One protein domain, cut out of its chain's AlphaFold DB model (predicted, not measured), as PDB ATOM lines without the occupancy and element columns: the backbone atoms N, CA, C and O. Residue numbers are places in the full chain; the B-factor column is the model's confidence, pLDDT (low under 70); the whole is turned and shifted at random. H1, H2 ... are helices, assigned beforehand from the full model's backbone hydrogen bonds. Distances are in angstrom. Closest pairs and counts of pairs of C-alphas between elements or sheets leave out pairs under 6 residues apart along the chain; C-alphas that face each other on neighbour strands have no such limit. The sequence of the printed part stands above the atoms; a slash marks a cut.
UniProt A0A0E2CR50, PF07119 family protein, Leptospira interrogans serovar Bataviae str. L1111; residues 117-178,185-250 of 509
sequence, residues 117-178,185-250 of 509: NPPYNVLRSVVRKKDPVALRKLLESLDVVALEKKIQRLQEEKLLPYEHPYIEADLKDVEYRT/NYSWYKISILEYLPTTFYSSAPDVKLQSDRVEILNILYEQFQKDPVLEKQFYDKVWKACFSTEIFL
ATOM      1  N   ASN A 117     187.891 253.994 158.242       88.50
ATOM      2  CA  ASN A 117     188.946 254.700 158.966       88.50
ATOM      3  C   ASN A 117     188.446 255.182 160.346       88.50
ATOM      4  O   ASN A 117     188.415 256.390 160.592       88.50
ATOM      5  N   PRO A 118     188.085 254.277 161.283       85.44
ATOM      6  CA  PRO A 118     187.563 254.664 162.598       85.44
ATOM      7  C   PRO A 118     188.421 255.687 163.373       85.44
ATOM      8  O   PRO A 118     187.835 256.595 163.977       85.44
ATOM      9  N   PRO A 119     189.774 255.639 163.326       87.75
ATOM     10  CA  PRO A 119     190.616 256.632 163.995       87.75
ATOM     11  C   PRO A 119     190.389 258.079 163.539       87.75
ATOM     12  O   PRO A 119     190.599 258.992 164.331       87.75
ATOM     13  N   TYR A 120     189.904 258.313 162.312       89.56
ATOM     14  CA  TYR A 120     189.579 259.659 161.819       89.56
ATOM     15  C   TYR A 120     188.495 260.335 162.674       89.56
ATOM     16  O   TYR A 120     188.621 261.502 163.047       89.56
ATOM     17  N   ASN A 121     187.449 259.593 163.050       85.19
ATOM     18  CA  ASN A 121     186.379 260.120 163.903       85.19
ATOM     19  C   ASN A 121     186.882 260.427 165.317       85.19
ATOM     20  O   ASN A 121     186.507 261.443 165.908       85.19
ATOM     21  N   VAL A 122     187.742 259.555 165.851       87.69
ATOM     22  CA  VAL A 122     188.354 259.742 167.171       87.69
ATOM     23  C   VAL A 122     189.255 260.977 167.157       87.69
ATOM     24  O   VAL A 122     189.113 261.827 168.033       87.69
ATOM     25  N   LEU A 123     190.089 261.137 166.125       90.62
ATOM     26  CA  LEU A 123     190.958 262.298 165.944       90.62
ATOM     27  C   LEU A 123     190.157 263.602 165.931       90.62
ATOM     28  O   LEU A 123     190.462 264.514 166.699       90.62
ATOM     29  N   ARG A 124     189.093 263.686 165.119       87.75
ATOM     30  CA  ARG A 124     188.227 264.877 165.084       87.75
ATOM     31  C   ARG A 124     187.616 265.189 166.446       87.75
ATOM     32  O   ARG A 124     187.603 266.347 166.857       87.75
ATOM     33  N   SER A 125     187.137 264.169 167.158       85.31
ATOM     34  CA  SER A 125     186.560 264.325 168.498       85.31
ATOM     35  C   SER A 125     187.585 264.858 169.504       85.31
ATOM     36  O   SER A 125     187.294 265.805 170.233       85.31
ATOM     37  N   VAL A 126     188.800 264.305 169.503       88.75
ATOM     38  CA  VAL A 126     189.906 264.736 170.371       88.75
ATOM     39  C   VAL A 126     190.315 266.182 170.077       88.75
ATOM     40  O   VAL A 126     190.400 266.992 171.001       88.75
ATOM     41  N   VAL A 127     190.481 266.542 168.799       88.31
ATOM     42  CA  VAL A 127     190.810 267.917 168.381       88.31
ATOM     43  C   VAL A 127     189.701 268.895 168.787       88.31
ATOM     44  O   VAL A 127     189.984 269.955 169.342       88.31
ATOM     45  N   ARG A 128     188.426 268.531 168.597       82.81
ATOM     46  CA  ARG A 128     187.272 269.362 168.987       82.81
ATOM     47  C   ARG A 128     187.190 269.569 170.506       82.81
ATOM     48  O   ARG A 128     186.868 270.673 170.958       82.81
ATOM     49  N   LYS A 129     187.491 268.528 171.289       84.56
ATOM     50  CA  LYS A 129     187.545 268.579 172.760       84.56
ATOM     51  C   LYS A 129     188.776 269.310 173.301       84.56
ATOM     52  O   LYS A 129     188.731 269.728 174.452       84.56
ATOM     53  N   LYS A 130     189.800 269.532 172.466       85.88
ATOM     54  CA  LYS A 130     191.073 270.189 172.811       85.88
ATOM     55  C   LYS A 130     191.810 269.425 173.914       85.88
ATOM     56  O   LYS A 130     192.214 270.002 174.911       85.88
ATOM     57  N   ASP A 131     191.929 268.110 173.740       88.50
ATOM     58  CA  ASP A 131     192.559 267.216 174.715       88.50
ATOM     59  C   ASP A 131     193.946 266.754 174.221       88.50
ATOM     60  O   ASP A 131     194.039 265.779 173.462       88.50
ATOM     61  N   PRO A 132     195.037 267.454 174.595       89.69
ATOM     62  CA  PRO A 132     196.379 267.116 174.126       89.69
ATOM     63  C   PRO A 132     196.864 265.752 174.633       89.69
ATOM     64  O   PRO A 132     197.639 265.087 173.947       89.69
ATOM     65  N   VAL A 133     196.389 265.292 175.797       91.81
ATOM     66  CA  VAL A 133     196.776 263.991 176.366       91.81
ATOM     67  C   VAL A 133     196.154 262.859 175.556       91.81
ATOM     68  O   VAL A 133     196.855 261.933 175.141       91.81
ATOM     69  N   ALA A 134     194.853 262.954 175.267       93.06
ATOM     70  CA  ALA A 134     194.174 261.985 174.415       93.06
ATOM     71  C   ALA A 134     194.756 261.965 172.996       93.06
ATOM     72  O   ALA A 134     194.852 260.893 172.394       93.06
ATOM     73  N   LEU A 135     195.187 263.119 172.473       94.75
ATOM     74  CA  LEU A 135     195.821 263.190 171.158       94.75
ATOM     75  C   LEU A 135     197.147 262.430 171.123       94.75
ATOM     76  O   LEU A 135     197.346 261.630 170.213       94.75
ATOM     77  N   ARG A 136     198.034 262.645 172.105       94.38
ATOM     78  CA  ARG A 136     199.319 261.927 172.173       94.38
ATOM     79  C   ARG A 136     199.102 260.416 172.176       94.38
ATOM     80  O   ARG A 136     199.667 259.726 171.336       94.38
ATOM     81  N   LYS A 137     198.192 259.932 173.027       94.56
ATOM     82  CA  LYS A 137     197.841 258.508 173.102       94.56
ATOM     83  C   LYS A 137     197.259 257.969 171.790       94.56
ATOM     84  O   LYS A 137     197.546 256.843 171.402       94.56
ATOM     85  N   LEU A 138     196.440 258.755 171.089       94.19
ATOM     86  CA  LEU A 138     195.905 258.349 169.789       94.19
ATOM     87  C   LEU A 138     197.026 258.181 168.752       94.19
ATOM     88  O   LEU A 138     197.049 257.184 168.032       94.19
ATOM     89  N   LEU A 139     197.966 259.129 168.703       95.06
ATOM     90  CA  LEU A 139     199.069 259.148 167.739       95.06
ATOM     91  C   LEU A 139     200.126 258.059 167.974       95.06
ATOM     92  O   LEU A 139     200.867 257.747 167.050       95.06
ATOM     93  N   GLU A 140     200.160 257.419 169.147       92.31
ATOM     94  CA  GLU A 140     200.965 256.202 169.371       92.31
ATOM     95  C   GLU A 140     200.537 255.040 168.458       92.31
ATOM     96  O   GLU A 140     201.335 254.158 168.153       92.31
ATOM     97  N   SER A 141     199.277 255.041 168.012       89.81
ATOM     98  CA  SER A 141     198.682 253.973 167.195       89.81
ATOM     99  C   SER A 141     198.170 254.439 165.828       89.81
ATOM    100  O   SER A 141     197.804 253.612 164.992       89.81
ATOM    101  N   LEU A 142     198.129 255.754 165.588       93.50
ATOM    102  CA  LEU A 142     197.592 256.361 164.374       93.50
ATOM    103  C   LEU A 142     198.690 257.064 163.576       93.50
ATOM    104  O   LEU A 142     199.212 258.093 164.001       93.50
ATOM    105  N   ASP A 143     198.931 256.588 162.355       94.31
ATOM    106  CA  ASP A 143     199.700 257.338 161.364       94.31
ATOM    107  C   ASP A 143     198.825 258.429 160.723       94.31
ATOM    108  O   ASP A 143     198.096 258.215 159.747       94.31
ATOM    109  N   VAL A 144     198.882 259.623 161.312       94.81
ATOM    110  CA  VAL A 144     198.129 260.791 160.841       94.81
ATOM    111  C   VAL A 144     198.617 261.301 159.477       94.81
ATOM    112  O   VAL A 144     197.824 261.853 158.715       94.81
ATOM    113  N   VAL A 145     199.888 261.069 159.132       95.81
ATOM    114  CA  VAL A 145     200.480 261.461 157.843       95.81
ATOM    115  C   VAL A 145     199.905 260.590 156.732       95.81
ATOM    116  O   VAL A 145     199.423 261.107 155.721       95.81
ATOM    117  N   ALA A 146     199.889 259.270 156.930       95.19
ATOM    118  CA  ALA A 146     199.272 258.340 155.989       95.19
ATOM    119  C   ALA A 146     197.768 258.609 155.824       95.19
ATOM    120  O   ALA A 146     197.252 258.566 154.702       95.19
ATOM    121  N   LEU A 147     197.072 258.930 156.920       95.19
ATOM    122  CA  LEU A 147     195.651 259.273 156.886       95.19
ATOM    123  C   LEU A 147     195.381 260.542 156.060       95.19
ATOM    124  O   LEU A 147     194.502 260.519 155.201       95.19
ATOM    125  N   GLU A 148     196.141 261.620 156.267       96.06
ATOM    126  CA  GLU A 148     195.974 262.862 155.498       96.06
ATOM    127  C   GLU A 148     196.263 262.648 154.006       96.06
ATOM    128  O   GLU A 148     195.465 263.060 153.165       96.06
ATOM    129  N   LYS A 149     197.334 261.924 153.653       96.19
ATOM    130  CA  LYS A 149     197.624 261.587 152.246       96.19
ATOM    131  C   LYS A 149     196.502 260.783 151.600       96.19
ATOM    132  O   LYS A 149     196.163 261.014 150.440       96.19
ATOM    133  N   LYS A 150     195.921 259.833 152.339       95.50
ATOM    134  CA  LYS A 150     194.776 259.048 151.866       95.50
ATOM    135  C   LYS A 150     193.570 259.948 151.606       95.50
ATOM    136  O   LYS A 150     192.927 259.786 150.575       95.50
ATOM    137  N   ILE A 151     193.284 260.898 152.498       94.69
ATOM    138  CA  ILE A 151     192.201 261.873 152.306       94.69
ATOM    139  C   ILE A 151     192.440 262.699 151.038       94.69
ATOM    140  O   ILE A 151     191.551 262.757 150.193       94.69
ATOM    141  N   GLN A 152     193.635 263.275 150.873       94.94
ATOM    142  CA  GLN A 152     193.964 264.109 149.709       94.94
ATOM    143  C   GLN A 152     193.856 263.327 148.395       94.94
ATOM    144  O   GLN A 152     193.213 263.796 147.460       94.94
ATOM    145  N   ARG A 153     194.365 262.088 148.354       95.88
ATOM    146  CA  ARG A 153     194.220 261.210 147.183       95.88
ATOM    147  C   ARG A 153     192.753 260.949 146.840       95.88
ATOM    148  O   ARG A 153     192.355 261.098 145.691       95.88
ATOM    149  N   LEU A 154     191.931 260.595 147.830       94.44
ATOM    150  CA  LEU A 154     190.501 260.355 147.602       94.44
ATOM    151  C   LEU A 154     189.774 261.621 147.123       94.44
ATOM    152  O   LEU A 154     188.807 261.526 146.367       94.44
ATOM    153  N   GLN A 155     190.226 262.805 147.541       92.88
ATOM    154  CA  GLN A 155     189.696 264.079 147.057       92.88
ATOM    155  C   GLN A 155     190.080 264.349 145.596       92.88
ATOM    156  O   GLN A 155     189.214 264.709 144.797       92.88
ATOM    157  N   GLU A 156     191.338 264.112 145.225       92.25
ATOM    158  CA  GLU A 156     191.831 264.229 143.845       92.25
ATOM    159  C   GLU A 156     191.113 263.257 142.895       92.25
ATOM    160  O   GLU A 156     190.692 263.639 141.801       92.25
ATOM    161  N   GLU A 157     190.875 262.026 143.350       92.88
ATOM    162  CA  GLU A 157     190.133 260.988 142.623       92.88
ATOM    163  C   GLU A 157     188.612 261.235 142.591       92.88
ATOM    164  O   GLU A 157     187.866 260.467 141.982       92.88
ATOM    165  N   LYS A 158     188.121 262.317 143.218       87.31
ATOM    166  CA  LYS A 158     186.689 262.651 143.344       87.31
ATOM    167  C   LYS A 158     185.867 261.538 144.013       87.31
ATOM    168  O   LYS A 158     184.674 261.385 143.731       87.31
ATOM    169  N   LEU A 159     186.498 260.796 144.920       87.88
ATOM    170  CA  LEU A 159     185.887 259.777 145.777       87.88
ATOM    171  C   LEU A 159     185.521 260.328 147.159       87.88
ATOM    172  O   LEU A 159     184.721 259.739 147.876       87.88
ATOM    173  N   LEU A 160     186.049 261.497 147.521       90.44
ATOM    174  CA  LEU A 160     185.713 262.208 148.747       90.44
ATOM    175  C   LEU A 160     185.585 263.708 148.436       90.44
ATOM    176  O   LEU A 160     186.366 264.225 147.637       90.44
ATOM    177  N   PRO A 161     184.620 264.445 149.008       88.06
ATOM    178  CA  PRO A 161     184.534 265.876 148.755       88.06
ATOM    179  C   PRO A 161     185.602 266.643 149.557       88.06
ATOM    180  O   PRO A 161     186.161 266.149 150.537       88.06
ATOM    181  N   TYR A 162     185.888 267.885 149.164       85.44
ATOM    182  CA  TYR A 162     186.734 268.777 149.972       85.44
ATOM    183  C   TYR A 162     186.004 269.264 151.223       85.44
ATOM    184  O   TYR A 162     186.572 269.328 152.315       85.44
ATOM    185  N   GLU A 163     184.715 269.563 151.064       84.19
ATOM    186  CA  GLU A 163     183.860 270.048 152.134       84.19
ATOM    187  C   GLU A 163     182.471 269.424 152.091       84.19
ATOM    188  O   GLU A 163     181.946 269.108 151.019       84.19
ATOM    189  N   HIS A 164     181.871 269.246 153.263       79.56
ATOM    190  CA  HIS A 164     180.522 268.736 153.382       79.56
ATOM    191  C   HIS A 164     179.853 269.177 154.703       79.56
ATOM    192  O   HIS A 164     180.390 268.926 155.784       79.56
ATOM    193  N   PRO A 165     178.655 269.796 154.655       67.75
ATOM    194  CA  PRO A 165     178.017 270.414 155.825       67.75
ATOM    195  C   PRO A 165     177.630 269.430 156.944       67.75
ATOM    196  O   PRO A 165     177.452 269.836 158.088       67.75
ATOM    197  N   TYR A 166     177.527 268.133 156.633       67.25
ATOM    198  CA  TYR A 166     177.035 267.098 157.553       67.25
ATOM    199  C   TYR A 166     178.109 266.103 158.031       67.25
ATOM    200  O   TYR A 166     177.781 265.004 158.462       67.25
ATOM    201  N   ILE A 167     179.400 266.453 157.967       67.00
ATOM    202  CA  ILE A 167     180.490 265.553 158.415       67.00
ATOM    203  C   ILE A 167     180.376 265.181 159.893       67.00
ATOM    204  O   ILE A 167     180.734 264.068 160.276       67.00
ATOM    205  N   GLU A 168     179.887 266.107 160.719       57.47
ATOM    206  CA  GLU A 168     179.776 265.910 162.168       57.47
ATOM    207  C   GLU A 168     178.471 265.238 162.594       57.47
ATOM    208  O   GLU A 168     178.353 264.811 163.741       57.47
ATOM    209  N   ALA A 169     177.503 265.109 161.682       56.25
ATOM    210  CA  ALA A 169     176.293 264.360 161.964       56.25
ATOM    211  C   ALA A 169     176.639 262.873 162.144       56.25
ATOM    212  O   ALA A 169     177.511 262.312 161.463       56.25
ATOM    213  N   ASP A 170     175.954 262.224 163.082       54.25
ATOM    214  CA  ASP A 170     175.924 260.770 163.156       54.25
ATOM    215  C   ASP A 170     175.167 260.297 161.906       54.25
ATOM    216  O   ASP A 170     173.940 260.294 161.876       54.25
ATOM    217  N   LEU A 171     175.899 259.997 160.827       54.22
ATOM    218  CA  LEU A 171     175.360 259.602 159.515       54.22
ATOM    219  C   LEU A 171     174.732 258.191 159.551       54.22
ATOM    220  O   LEU A 171     174.771 257.472 158.558       54.22
ATOM    221  N   LYS A 172     174.192 257.770 160.704       51.69
ATOM    222  CA  LYS A 172     173.530 256.473 160.893       51.69
ATOM    223  C   LYS A 172     172.342 256.300 159.955       51.69
ATOM    224  O   LYS A 172     172.123 255.188 159.496       51.69
ATOM    225  N   ASP A 173     171.670 257.398 159.611       50.12
ATOM    226  CA  ASP A 173     170.680 257.445 158.541       50.12
ATOM    227  C   ASP A 173     171.209 258.274 157.370       50.12
ATOM    228  O   ASP A 173     171.310 259.500 157.432       50.12
ATOM    229  N   VAL A 174     171.514 257.589 156.265       49.03
ATOM    230  CA  VAL A 174     172.021 258.172 155.008       49.03
ATOM    231  C   VAL A 174     171.032 259.192 154.398       49.03
ATOM    232  O   VAL A 174     171.412 259.992 153.538       49.03
ATOM    233  N   GLU A 175     169.776 259.204 154.864       47.03
ATOM    234  CA  GLU A 175     168.653 259.925 154.254       47.03
ATOM    235  C   GLU A 175     168.209 261.235 154.931       47.03
ATOM    236  O   GLU A 175     167.469 261.990 154.298       47.03
ATOM    237  N   TYR A 176     168.653 261.587 156.144       43.62
ATOM    238  CA  TYR A 176     168.046 262.724 156.862       43.62
ATOM    239  C   TYR A 176     168.866 264.023 156.875       43.62
ATOM    240  O   TYR A 176     170.018 264.079 157.300       43.62
ATOM    241  N   ARG A 177     168.201 265.116 156.463       46.72
ATOM    242  CA  ARG A 177     168.639 266.509 156.639       46.72
ATOM    243  C   ARG A 177     168.319 266.967 158.063       46.72
ATOM    244  O   ARG A 177     167.192 267.367 158.340       46.72
ATOM    245  N   THR A 178     169.304 267.000 158.949       40.94
ATOM    246  CA  THR A 178     169.201 267.768 160.197       40.94
ATOM    247  C   THR A 178     170.206 268.908 160.152       40.94
ATOM    248  O   THR A 178     171.415 268.707 160.178       40.94
ATOM    249  N   ASN A 185     181.113 277.774 161.973       53.78
ATOM    250  CA  ASN A 185     182.528 277.883 161.643       53.78
ATOM    251  C   ASN A 185     182.783 277.024 160.391       53.78
ATOM    252  O   ASN A 185     182.911 275.803 160.483       53.78
ATOM    253  N   TYR A 186     182.749 277.663 159.214       52.69
ATOM    254  CA  TYR A 186     182.701 277.027 157.882       52.69
ATOM    255  C   TYR A 186     183.804 275.984 157.634       52.69
ATOM    256  O   TYR A 186     183.635 275.077 156.823       52.69
ATOM    257  N   SER A 187     184.924 276.077 158.347       58.62
ATOM    258  CA  SER A 187     186.059 275.168 158.210       58.62
ATOM    259  C   SER A 187     185.855 273.799 158.885       58.62
ATOM    260  O   SER A 187     186.542 272.851 158.517       58.62
ATOM    261  N   TRP A 188     184.863 273.608 159.772       71.44
ATOM    262  CA  TRP A 188     184.533 272.264 160.295       71.44
ATOM    263  C   TRP A 188     183.884 271.365 159.240       71.44
ATOM    264  O   TRP A 188     183.901 270.142 159.367       71.44
ATOM    265  N   TYR A 189     183.374 271.951 158.160       78.38
ATOM    266  CA  TYR A 189     182.884 271.201 157.010       78.38
ATOM    267  C   TYR A 189     184.009 270.641 156.151       78.38
ATOM    268  O   TYR A 189     183.726 269.908 155.216       78.38
ATOM    269  N   LYS A 190     185.277 270.953 156.429       86.94
ATOM    270  CA  LYS A 190     186.400 270.375 155.695       86.94
ATOM    271  C   LYS A 190     186.675 268.947 156.155       86.94
ATOM    272  O   LYS A 190     186.543 268.627 157.339       86.94
ATOM    273  N   ILE A 191     187.046 268.088 155.206       88.06
ATOM    274  CA  ILE A 191     187.365 266.677 155.474       88.06
ATOM    275  C   ILE A 191     188.854 266.482 155.774       88.06
ATOM    276  O   ILE A 191     189.197 265.733 156.684       88.06
ATOM    277  N   SER A 192     189.732 267.186 155.054       91.19
ATOM    278  CA  SER A 192     191.179 267.171 155.317       91.19
ATOM    279  C   SER A 192     191.484 267.674 156.725       91.19
ATOM    280  O   SER A 192     190.907 268.668 157.177       91.19
ATOM    281  N   ILE A 193     192.424 266.998 157.389       92.38
ATOM    282  CA  ILE A 193     192.908 267.356 158.721       92.38
ATOM    283  C   ILE A 193     193.495 268.763 158.680       92.38
ATOM    284  O   ILE A 193     193.098 269.620 159.465       92.38
ATOM    285  N   LEU A 194     194.354 269.039 157.700       92.00
ATOM    286  CA  LEU A 194     194.987 270.347 157.527       92.00
ATOM    287  C   LEU A 194     193.979 271.478 157.299       92.00
ATOM    288  O   LEU A 194     194.237 272.617 157.680       92.00
ATOM    289  N   GLU A 195     192.831 271.182 156.691       89.06
ATOM    290  CA  GLU A 195     191.837 272.200 156.351       89.06
ATOM    291  C   GLU A 195     190.842 272.500 157.469       89.06
ATOM    292  O   GLU A 195     190.374 273.637 157.560       89.06
ATOM    293  N   TYR A 196     190.524 271.529 158.331       87.38
ATOM    294  CA  TYR A 196     189.683 271.818 159.491       87.38
ATOM    295  C   TYR A 196     190.491 272.290 160.699       87.38
ATOM    296  O   TYR A 196     189.914 272.948 161.555       87.38
ATOM    297  N   LEU A 197     191.797 272.023 160.815       88.31
ATOM    298  CA  LEU A 197     192.584 272.455 161.982       88.31
ATOM    299  C   LEU A 197     192.522 273.961 162.295       88.31
ATOM    300  O   LEU A 197     192.417 274.290 163.474       88.31
ATOM    301  N   PRO A 198     192.481 274.895 161.323       83.12
ATOM    302  CA  PRO A 198     192.324 276.319 161.625       83.12
ATOM    303  C   PRO A 198     191.058 276.642 162.435       83.12
ATOM    304  O   PRO A 198     191.020 277.639 163.156       83.12
ATOM    305  N   THR A 199     190.024 275.787 162.377       75.25
ATOM    306  CA  THR A 199     188.783 275.943 163.160       75.25
ATOM    307  C   THR A 199     189.023 276.064 164.660       75.25
ATOM    308  O   THR A 199     188.233 276.721 165.346       75.25
ATOM    309  N   THR A 200     190.097 275.454 165.178       75.12
ATOM    310  CA  THR A 200     190.384 275.438 166.613       75.12
ATOM    311  C   THR A 200     190.623 276.850 167.159       75.12
ATOM    312  O   THR A 200     190.503 277.043 168.366       75.12
ATOM    313  N   PHE A 201     190.846 277.848 166.288       70.88
ATOM    314  CA  PHE A 201     191.147 279.245 166.630       70.88
ATOM    315  C   PHE A 201     190.008 280.251 166.407       70.88
ATOM    316  O   PHE A 201     190.212 281.447 166.565       70.88
ATOM    317  N   TYR A 202     188.788 279.831 166.075       62.88
ATOM    318  CA  TYR A 202     187.694 280.801 165.861       62.88
ATOM    319  C   TYR A 202     186.818 281.046 167.095       62.88
ATOM    320  O   TYR A 202     185.795 281.721 167.019       62.88
ATOM    321  N   SER A 203     187.184 280.499 168.255       60.12
ATOM    322  CA  SER A 203     186.419 280.709 169.485       60.12
ATOM    323  C   SER A 203     186.978 281.892 170.272       60.12
ATOM    324  O   SER A 203     188.097 281.821 170.781       60.12
ATOM    325  N   SER A 204     186.136 282.915 170.439       52.22
ATOM    326  CA  SER A 204     186.352 284.135 171.228       52.22
ATOM    327  C   SER A 204     186.349 283.917 172.750       52.22
ATOM    328  O   SER A 204     186.190 284.870 173.507       52.22
ATOM    329  N   ALA A 205     186.440 282.667 173.218       56.38
ATOM    330  CA  ALA A 205     186.415 282.368 174.645       56.38
ATOM    331  C   ALA A 205     187.773 282.747 175.276       56.38
ATOM    332  O   ALA A 205     188.792 282.191 174.860       56.38
ATOM    333  N   PRO A 206     187.808 283.634 176.285       56.91
ATOM    334  CA  PRO A 206     189.047 284.153 176.879       56.91
ATOM    335  C   PRO A 206     189.734 283.176 177.858       56.91
ATOM    336  O   PRO A 206     190.561 283.589 178.665       56.91
ATOM    337  N   ASP A 207     189.392 281.883 177.834       70.62
ATOM    338  CA  ASP A 207     189.969 280.881 178.740       70.62
ATOM    339  C   ASP A 207     191.412 280.541 178.331       70.62
ATOM    340  O   ASP A 207     191.645 279.832 177.351       70.62
ATOM    341  N   VAL A 208     192.378 281.036 179.113       66.38
ATOM    342  CA  VAL A 208     193.825 280.860 178.901       66.38
ATOM    343  C   VAL A 208     194.218 279.385 178.787       66.38
ATOM    344  O   VAL A 208     194.995 279.029 177.898       66.38
ATOM    345  N   LYS A 209     193.659 278.505 179.629       74.62
ATOM    346  CA  LYS A 209     193.987 277.072 179.597       74.62
ATOM    347  C   LYS A 209     193.514 276.450 178.289       74.62
ATOM    348  O   LYS A 209     194.269 275.750 177.621       74.62
ATOM    349  N   LEU A 210     192.294 276.788 177.882       75.75
ATOM    350  CA  LEU A 210     191.717 276.317 176.629       75.75
ATOM    351  C   LEU A 210     192.524 276.775 175.403       75.75
ATOM    352  O   LEU A 210     192.583 276.044 174.415       75.75
ATOM    353  N   GLN A 211     193.123 277.970 175.442       74.31
ATOM    354  CA  GLN A 211     194.002 278.450 174.369       74.31
ATOM    355  C   GLN A 211     195.344 277.717 174.352       74.31
ATOM    356  O   GLN A 211     195.795 277.307 173.282       74.31
ATOM    357  N   SER A 212     195.938 277.477 175.524       76.38
ATOM    358  CA  SER A 212     197.147 276.659 175.645       76.38
ATOM    359  C   SER A 212     196.940 275.258 175.070       76.38
ATOM    360  O   SER A 212     197.732 274.809 174.242       76.38
ATOM    361  N   ASP A 213     195.844 274.592 175.436       82.12
ATOM    362  CA  ASP A 213     195.545 273.239 174.963       82.12
ATOM    363  C   ASP A 213     195.350 273.186 173.434       82.12
ATOM    364  O   ASP A 213     195.814 272.252 172.782       82.12
ATOM    365  N   ARG A 214     194.733 274.209 172.818       82.25
ATOM    366  CA  ARG A 214     194.583 274.299 171.345       82.25
ATOM    367  C   ARG A 214     195.923 274.364 170.625       82.25
ATOM    368  O   ARG A 214     196.099 273.729 169.588       82.25
ATOM    369  N   VAL A 215     196.850 275.160 171.144       81.69
ATOM    370  CA  VAL A 215     198.164 275.312 170.525       81.69
ATOM    371  C   VAL A 215     199.015 274.063 170.736       81.69
ATOM    372  O   VAL A 215     199.699 273.635 169.810       81.69
ATOM    373  N   GLU A 216     198.925 273.432 171.907       84.75
ATOM    374  CA  GLU A 216     199.582 272.150 172.175       84.75
ATOM    375  C   GLU A 216     199.094 271.061 171.201       84.75
ATOM    376  O   GLU A 216     199.915 270.353 170.621       84.75
ATOM    377  N   ILE A 217     197.781 270.982 170.937       88.81
ATOM    378  CA  ILE A 217     197.198 270.094 169.913       88.81
ATOM    379  C   ILE A 217     197.846 270.318 168.542       88.81
ATOM    380  O   ILE A 217     198.235 269.352 167.882       88.81
ATOM    381  N   LEU A 218     197.974 271.575 168.103       88.81
ATOM    382  CA  LEU A 218     198.627 271.863 166.828       88.81
ATOM    383  C   LEU A 218     200.090 271.466 166.826       88.81
ATOM    384  O   LEU A 218     200.551 270.929 165.827       88.81
ATOM    385  N   ASN A 219     200.810 271.750 167.908       87.62
ATOM    386  CA  ASN A 219     202.227 271.446 167.988       87.62
ATOM    387  C   ASN A 219     202.467 269.936 167.880       87.62
ATOM    388  O   ASN A 219     203.276 269.501 167.067       87.62
ATOM    389  N   ILE A 220     201.677 269.139 168.604       90.75
ATOM    390  CA  ILE A 220     201.707 267.673 168.528       90.75
ATOM    391  C   ILE A 220     201.440 267.180 167.095       90.75
ATOM    392  O   ILE A 220     202.115 266.268 166.617       90.75
ATOM    393  N   LEU A 221     200.455 267.755 166.397       93.00
ATOM    394  CA  LEU A 221     200.156 267.373 165.012       93.00
ATOM    395  C   LEU A 221     201.258 267.816 164.051       93.00
ATOM    396  O   LEU A 221     201.652 267.049 163.175       93.00
ATOM    397  N   TYR A 222     201.777 269.027 164.228       91.75
ATOM    398  CA  TYR A 222     202.855 269.574 163.421       91.75
ATOM    399  C   TYR A 222     204.118 268.712 163.516       91.75
ATOM    400  O   TYR A 222     204.692 268.395 162.481       91.75
ATOM    401  N   GLU A 223     204.481 268.222 164.707       90.75
ATOM    402  CA  GLU A 223     205.574 267.252 164.905       90.75
ATOM    403  C   GLU A 223     205.396 265.973 164.062       90.75
ATOM    404  O   GLU A 223     206.374 265.384 163.602       90.75
ATOM    405  N   GLN A 224     204.155 265.532 163.820       93.31
ATOM    406  CA  GLN A 224     203.902 264.403 162.919       93.31
ATOM    407  C   GLN A 224     204.049 264.803 161.452       93.31
ATOM    408  O   GLN A 224     204.712 264.100 160.692       93.31
ATOM    409  N   PHE A 225     203.462 265.934 161.051       93.81
ATOM    410  CA  PHE A 225     203.511 266.405 159.665       93.81
ATOM    411  C   PHE A 225     204.910 266.849 159.226       93.81
ATOM    412  O   PHE A 225     205.217 266.728 158.047       93.81
ATOM    413  N   GLN A 226     205.788 267.252 160.151       90.94
ATOM    414  CA  GLN A 226     207.200 267.552 159.877       90.94
ATOM    415  C   GLN A 226     207.972 266.382 159.252       90.94
ATOM    416  O   GLN A 226     208.984 266.598 158.589       90.94
ATOM    417  N   LYS A 227     207.491 265.146 159.424       91.56
ATOM    418  CA  LYS A 227     208.077 263.947 158.810       91.56
ATOM    419  C   LYS A 227     207.859 263.887 157.291       91.56
ATOM    420  O   LYS A 227     208.500 263.080 156.626       91.56
ATOM    421  N   ASP A 228     206.969 264.718 156.746       95.38
ATOM    422  CA  ASP A 228     206.687 264.829 155.317       95.38
ATOM    423  C   ASP A 228     206.814 266.292 154.843       95.38
ATOM    424  O   ASP A 228     205.974 267.116 155.201       95.38
ATOM    425  N   PRO A 229     207.807 266.645 154.002       93.44
ATOM    426  CA  PRO A 229     208.047 268.038 153.608       93.44
ATOM    427  C   PRO A 229     206.870 268.725 152.898       93.44
ATOM    428  O   PRO A 229     206.709 269.943 152.993       93.44
ATOM    429  N   VAL A 230     206.041 267.971 152.167       95.44
ATOM    430  CA  VAL A 230     204.896 268.538 151.441       95.44
ATOM    431  C   VAL A 230     203.791 268.896 152.428       95.44
ATOM    432  O   VAL A 230     203.263 270.010 152.383       95.44
ATOM    433  N   LEU A 231     203.462 267.983 153.342       95.69
ATOM    434  CA  LEU A 231     202.441 268.234 154.357       95.69
ATOM    435  C   LEU A 231     202.912 269.219 155.429       95.69
ATOM    436  O   LEU A 231     202.101 270.011 155.897       95.69
ATOM    437  N   GLU A 232     204.200 269.235 155.775       94.25
ATOM    438  CA  GLU A 232     204.815 270.240 156.652       94.25
ATOM    439  C   GLU A 232     204.590 271.653 156.106       94.25
ATOM    440  O   GLU A 232     204.057 272.517 156.809       94.25
ATOM    441  N   LYS A 233     204.889 271.863 154.816       93.50
ATOM    442  CA  LYS A 233     204.631 273.134 154.132       93.50
ATOM    443  C   LYS A 233     203.143 273.486 154.113       93.50
ATOM    444  O   LYS A 233     202.778 274.615 154.430       93.50
ATOM    445  N   GLN A 234     202.269 272.532 153.784       94.62
ATOM    446  CA  GLN A 234     200.822 272.775 153.789       94.62
ATOM    447  C   GLN A 234     200.295 273.115 155.190       94.62
ATOM    448  O   GLN A 234     199.448 273.998 155.316       94.62
ATOM    449  N   PHE A 235     200.793 272.455 156.239       93.75
ATOM    450  CA  PHE A 235     200.441 272.759 157.625       93.75
ATOM    451  C   PHE A 235     200.883 274.176 157.986       93.75
ATOM    452  O   PHE A 235     200.099 274.950 158.536       93.75
ATOM    453  N   TYR A 236     202.116 274.547 157.642       90.62
ATOM    454  CA  TYR A 236     202.621 275.898 157.859       90.62
ATOM    455  C   TYR A 236     201.735 276.959 157.190       90.62
ATOM    456  O   TYR A 236     201.288 277.905 157.846       90.62
ATOM    457  N   ASP A 237     201.418 276.763 155.909       90.56
ATOM    458  CA  ASP A 237     200.665 277.730 155.114       90.56
ATOM    459  C   ASP A 237     199.181 277.812 155.502       90.56
ATOM    460  O   ASP A 237     198.634 278.912 155.591       90.56
ATOM    461  N   LYS A 238     198.521 276.671 155.740       89.62
ATOM    462  CA  LYS A 238     197.075 276.613 156.014       89.62
ATOM    463  C   LYS A 238     196.738 276.769 157.496       89.62
ATOM    464  O   LYS A 238     195.691 277.328 157.812       89.62
ATOM    465  N   VAL A 239     197.590 276.274 158.395       88.88
ATOM    466  CA  VAL A 239     197.297 276.183 159.834       88.88
ATOM    467  C   VAL A 239     198.077 277.218 160.627       88.88
ATOM    468  O   VAL A 239     197.454 278.044 161.291       88.88
ATOM    469  N   TRP A 240     199.413 277.231 160.552       87.31
ATOM    470  CA  TRP A 240     200.204 278.142 161.386       87.31
ATOM    471  C   TRP A 240     199.989 279.610 161.023       87.31
ATOM    472  O   TRP A 240     199.680 280.392 161.917       87.31
ATOM    473  N   LYS A 241     200.052 279.989 159.739       84.81
ATOM    474  CA  LYS A 241     199.758 281.376 159.324       84.81
ATOM    475  C   LYS A 241     198.355 281.817 159.748       84.81
ATOM    476  O   LYS A 241     198.181 282.880 160.333       84.81
ATOM    477  N   ALA A 242     197.347 280.972 159.523       80.44
ATOM    478  CA  ALA A 242     195.983 281.273 159.955       80.44
ATOM    479  C   ALA A 242     195.917 281.487 161.473       80.44
ATOM    480  O   ALA A 242     195.344 282.468 161.932       80.44
ATOM    481  N   CYS A 243     196.568 280.617 162.239       79.00
ATOM    482  CA  CYS A 243     196.617 280.695 163.687       79.00
ATOM    483  C   CYS A 243     197.280 282.005 164.164       79.00
ATOM    484  O   CYS A 243     196.667 282.742 164.938       79.00
ATOM    485  N   PHE A 244     198.470 282.349 163.647       76.31
ATOM    486  CA  PHE A 244     199.230 283.553 164.030       76.31
ATOM    487  C   PHE A 244     198.549 284.854 163.593       76.31
ATOM    488  O   PHE A 244     198.760 285.887 164.217       76.31
ATOM    489  N   SER A 245     197.653 284.794 162.605       70.38
ATOM    490  CA  SER A 245     196.811 285.930 162.219       70.38
ATOM    491  C   SER A 245     195.658 286.243 163.191       70.38
ATOM    492  O   SER A 245     194.983 287.262 163.019       70.38
ATOM    493  N   THR A 246     195.401 285.389 164.193       67.38
ATOM    494  CA  THR A 246     194.314 285.569 165.174       67.38
ATOM    495  C   THR A 246     194.789 286.173 166.497       67.38
ATOM    496  O   THR A 246     195.945 286.040 166.893       67.38
ATOM    497  N   GLU A 247     193.854 286.756 167.253       58.56
ATOM    498  CA  GLU A 247     194.121 287.288 168.597       58.56
ATOM    499  C   GLU A 247     194.374 286.199 169.662       58.56
ATOM    500  O   GLU A 247     194.701 286.499 170.805       58.56
ATOM    501  N   ILE A 248     194.238 284.915 169.320       57.78
ATOM    502  CA  ILE A 248     194.289 283.814 170.293       57.78
ATOM    503  C   ILE A 248     195.699 283.522 170.801       57.78
ATOM    504  O   ILE A 248     195.879 283.193 171.974       57.78
ATOM    505  N   PHE A 249     196.715 283.702 169.961       56.66
ATOM    506  CA  PHE A 249     198.109 283.577 170.393       56.66
ATOM    507  C   PHE A 249     198.542 284.644 171.403       56.66
ATOM    508  O   PHE A 249     199.657 284.596 171.918       56.66
ATOM    509  N   LEU A 250     197.674 285.617 171.678       55.22
ATOM    510  CA  LEU A 250     197.959 286.788 172.492       55.22
ATOM    511  C   LEU A 250     197.612 286.588 173.972       55.22
ATOM    512  O   LEU A 250     197.656 287.546 174.729       55.22
TER     513      LEU A 250
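AT A GLANCE: This is residues 117 to 178 and 185 to 250 of the 509 residues of the protein "PF07119 family protein" of Leptospira interrogans serovar Bataviae str. L1111 (UniProt A0A0E2CR50). Five helices run roughly side by side: H6 lies between the H1-H2 hairpin on one side and H5 with H7 on the other. H3 points away from the end of H6, crosswise to it, and residues 170 to 176 of a long loop stick out. The printed part has 128 residues with eight named helices, H1 to H8 in order, and no named strand: all helix. It is compact, with a radius of gyration of the C-alphas of 14.7 A and spans of 43 by 35 by 27 A.

HOW THE PARTS SIT: H1, residues 118 to 129, and H2, residues 132 to 139, touch as a hairpin, closest at C-alphas of Val 126 and Leu 135, 6.2 A. H2 touches H6, residues 208 to 225, the hub, at C-alphas of Pro 132 and Ile 217, 5.2 A, a shallow tilt of 19 degrees. H3, residues 144 to 156, and H6 touch only at their ends, C-alphas of Val 145 and Phe 225 being 6.1 A apart. H4, residues 186 to 189, touches H5, residues 193 to 201, closest at C-alphas of Ser 187 and Tyr 196, 5.1 A. H5 touches H7, residues 229 to 244, closest at C-alphas of Pro 198 and Val 239, 5.3 A. H6 and H7 touch as a hairpin, closest at C-alphas of Phe 225 and Glu 232, 5.0 A. H8, residues 247 to 250, is close to but not clearly touching H6. Every O i to N i+4 pair is within hydrogen-bond range in H2 and H3, but 7 of 8 in H1, 13 of 14 in H6, 10 of 12 in H7 and 1 of 5 in H5, where 4 of 6 O i to N i+3 pairs are; H4 and H8 are too short for an i+4 pair.

IN THESE COORDINATES: H1 begins at C-alpha 118 (187.563, 254.664, 162.598) and is 17.2 A long, H3 18.4 A, H6 25.9 A and H7 20.7 A. H7 has a kink of 27 degrees near residue 236. H8 ends at C-alpha 250 (197.959, 286.788, 172.492).

THE WHOLE: The C-alphas of Glu 175 and Leu 250 are farthest apart, 43.7 A. Residues 179 to 184 are not printed, and C-alphas 178 and 185 are 16.8 A apart across this cut. Confidence is under 70 in 28 residues, among them 165 to 178 and 246 to 250.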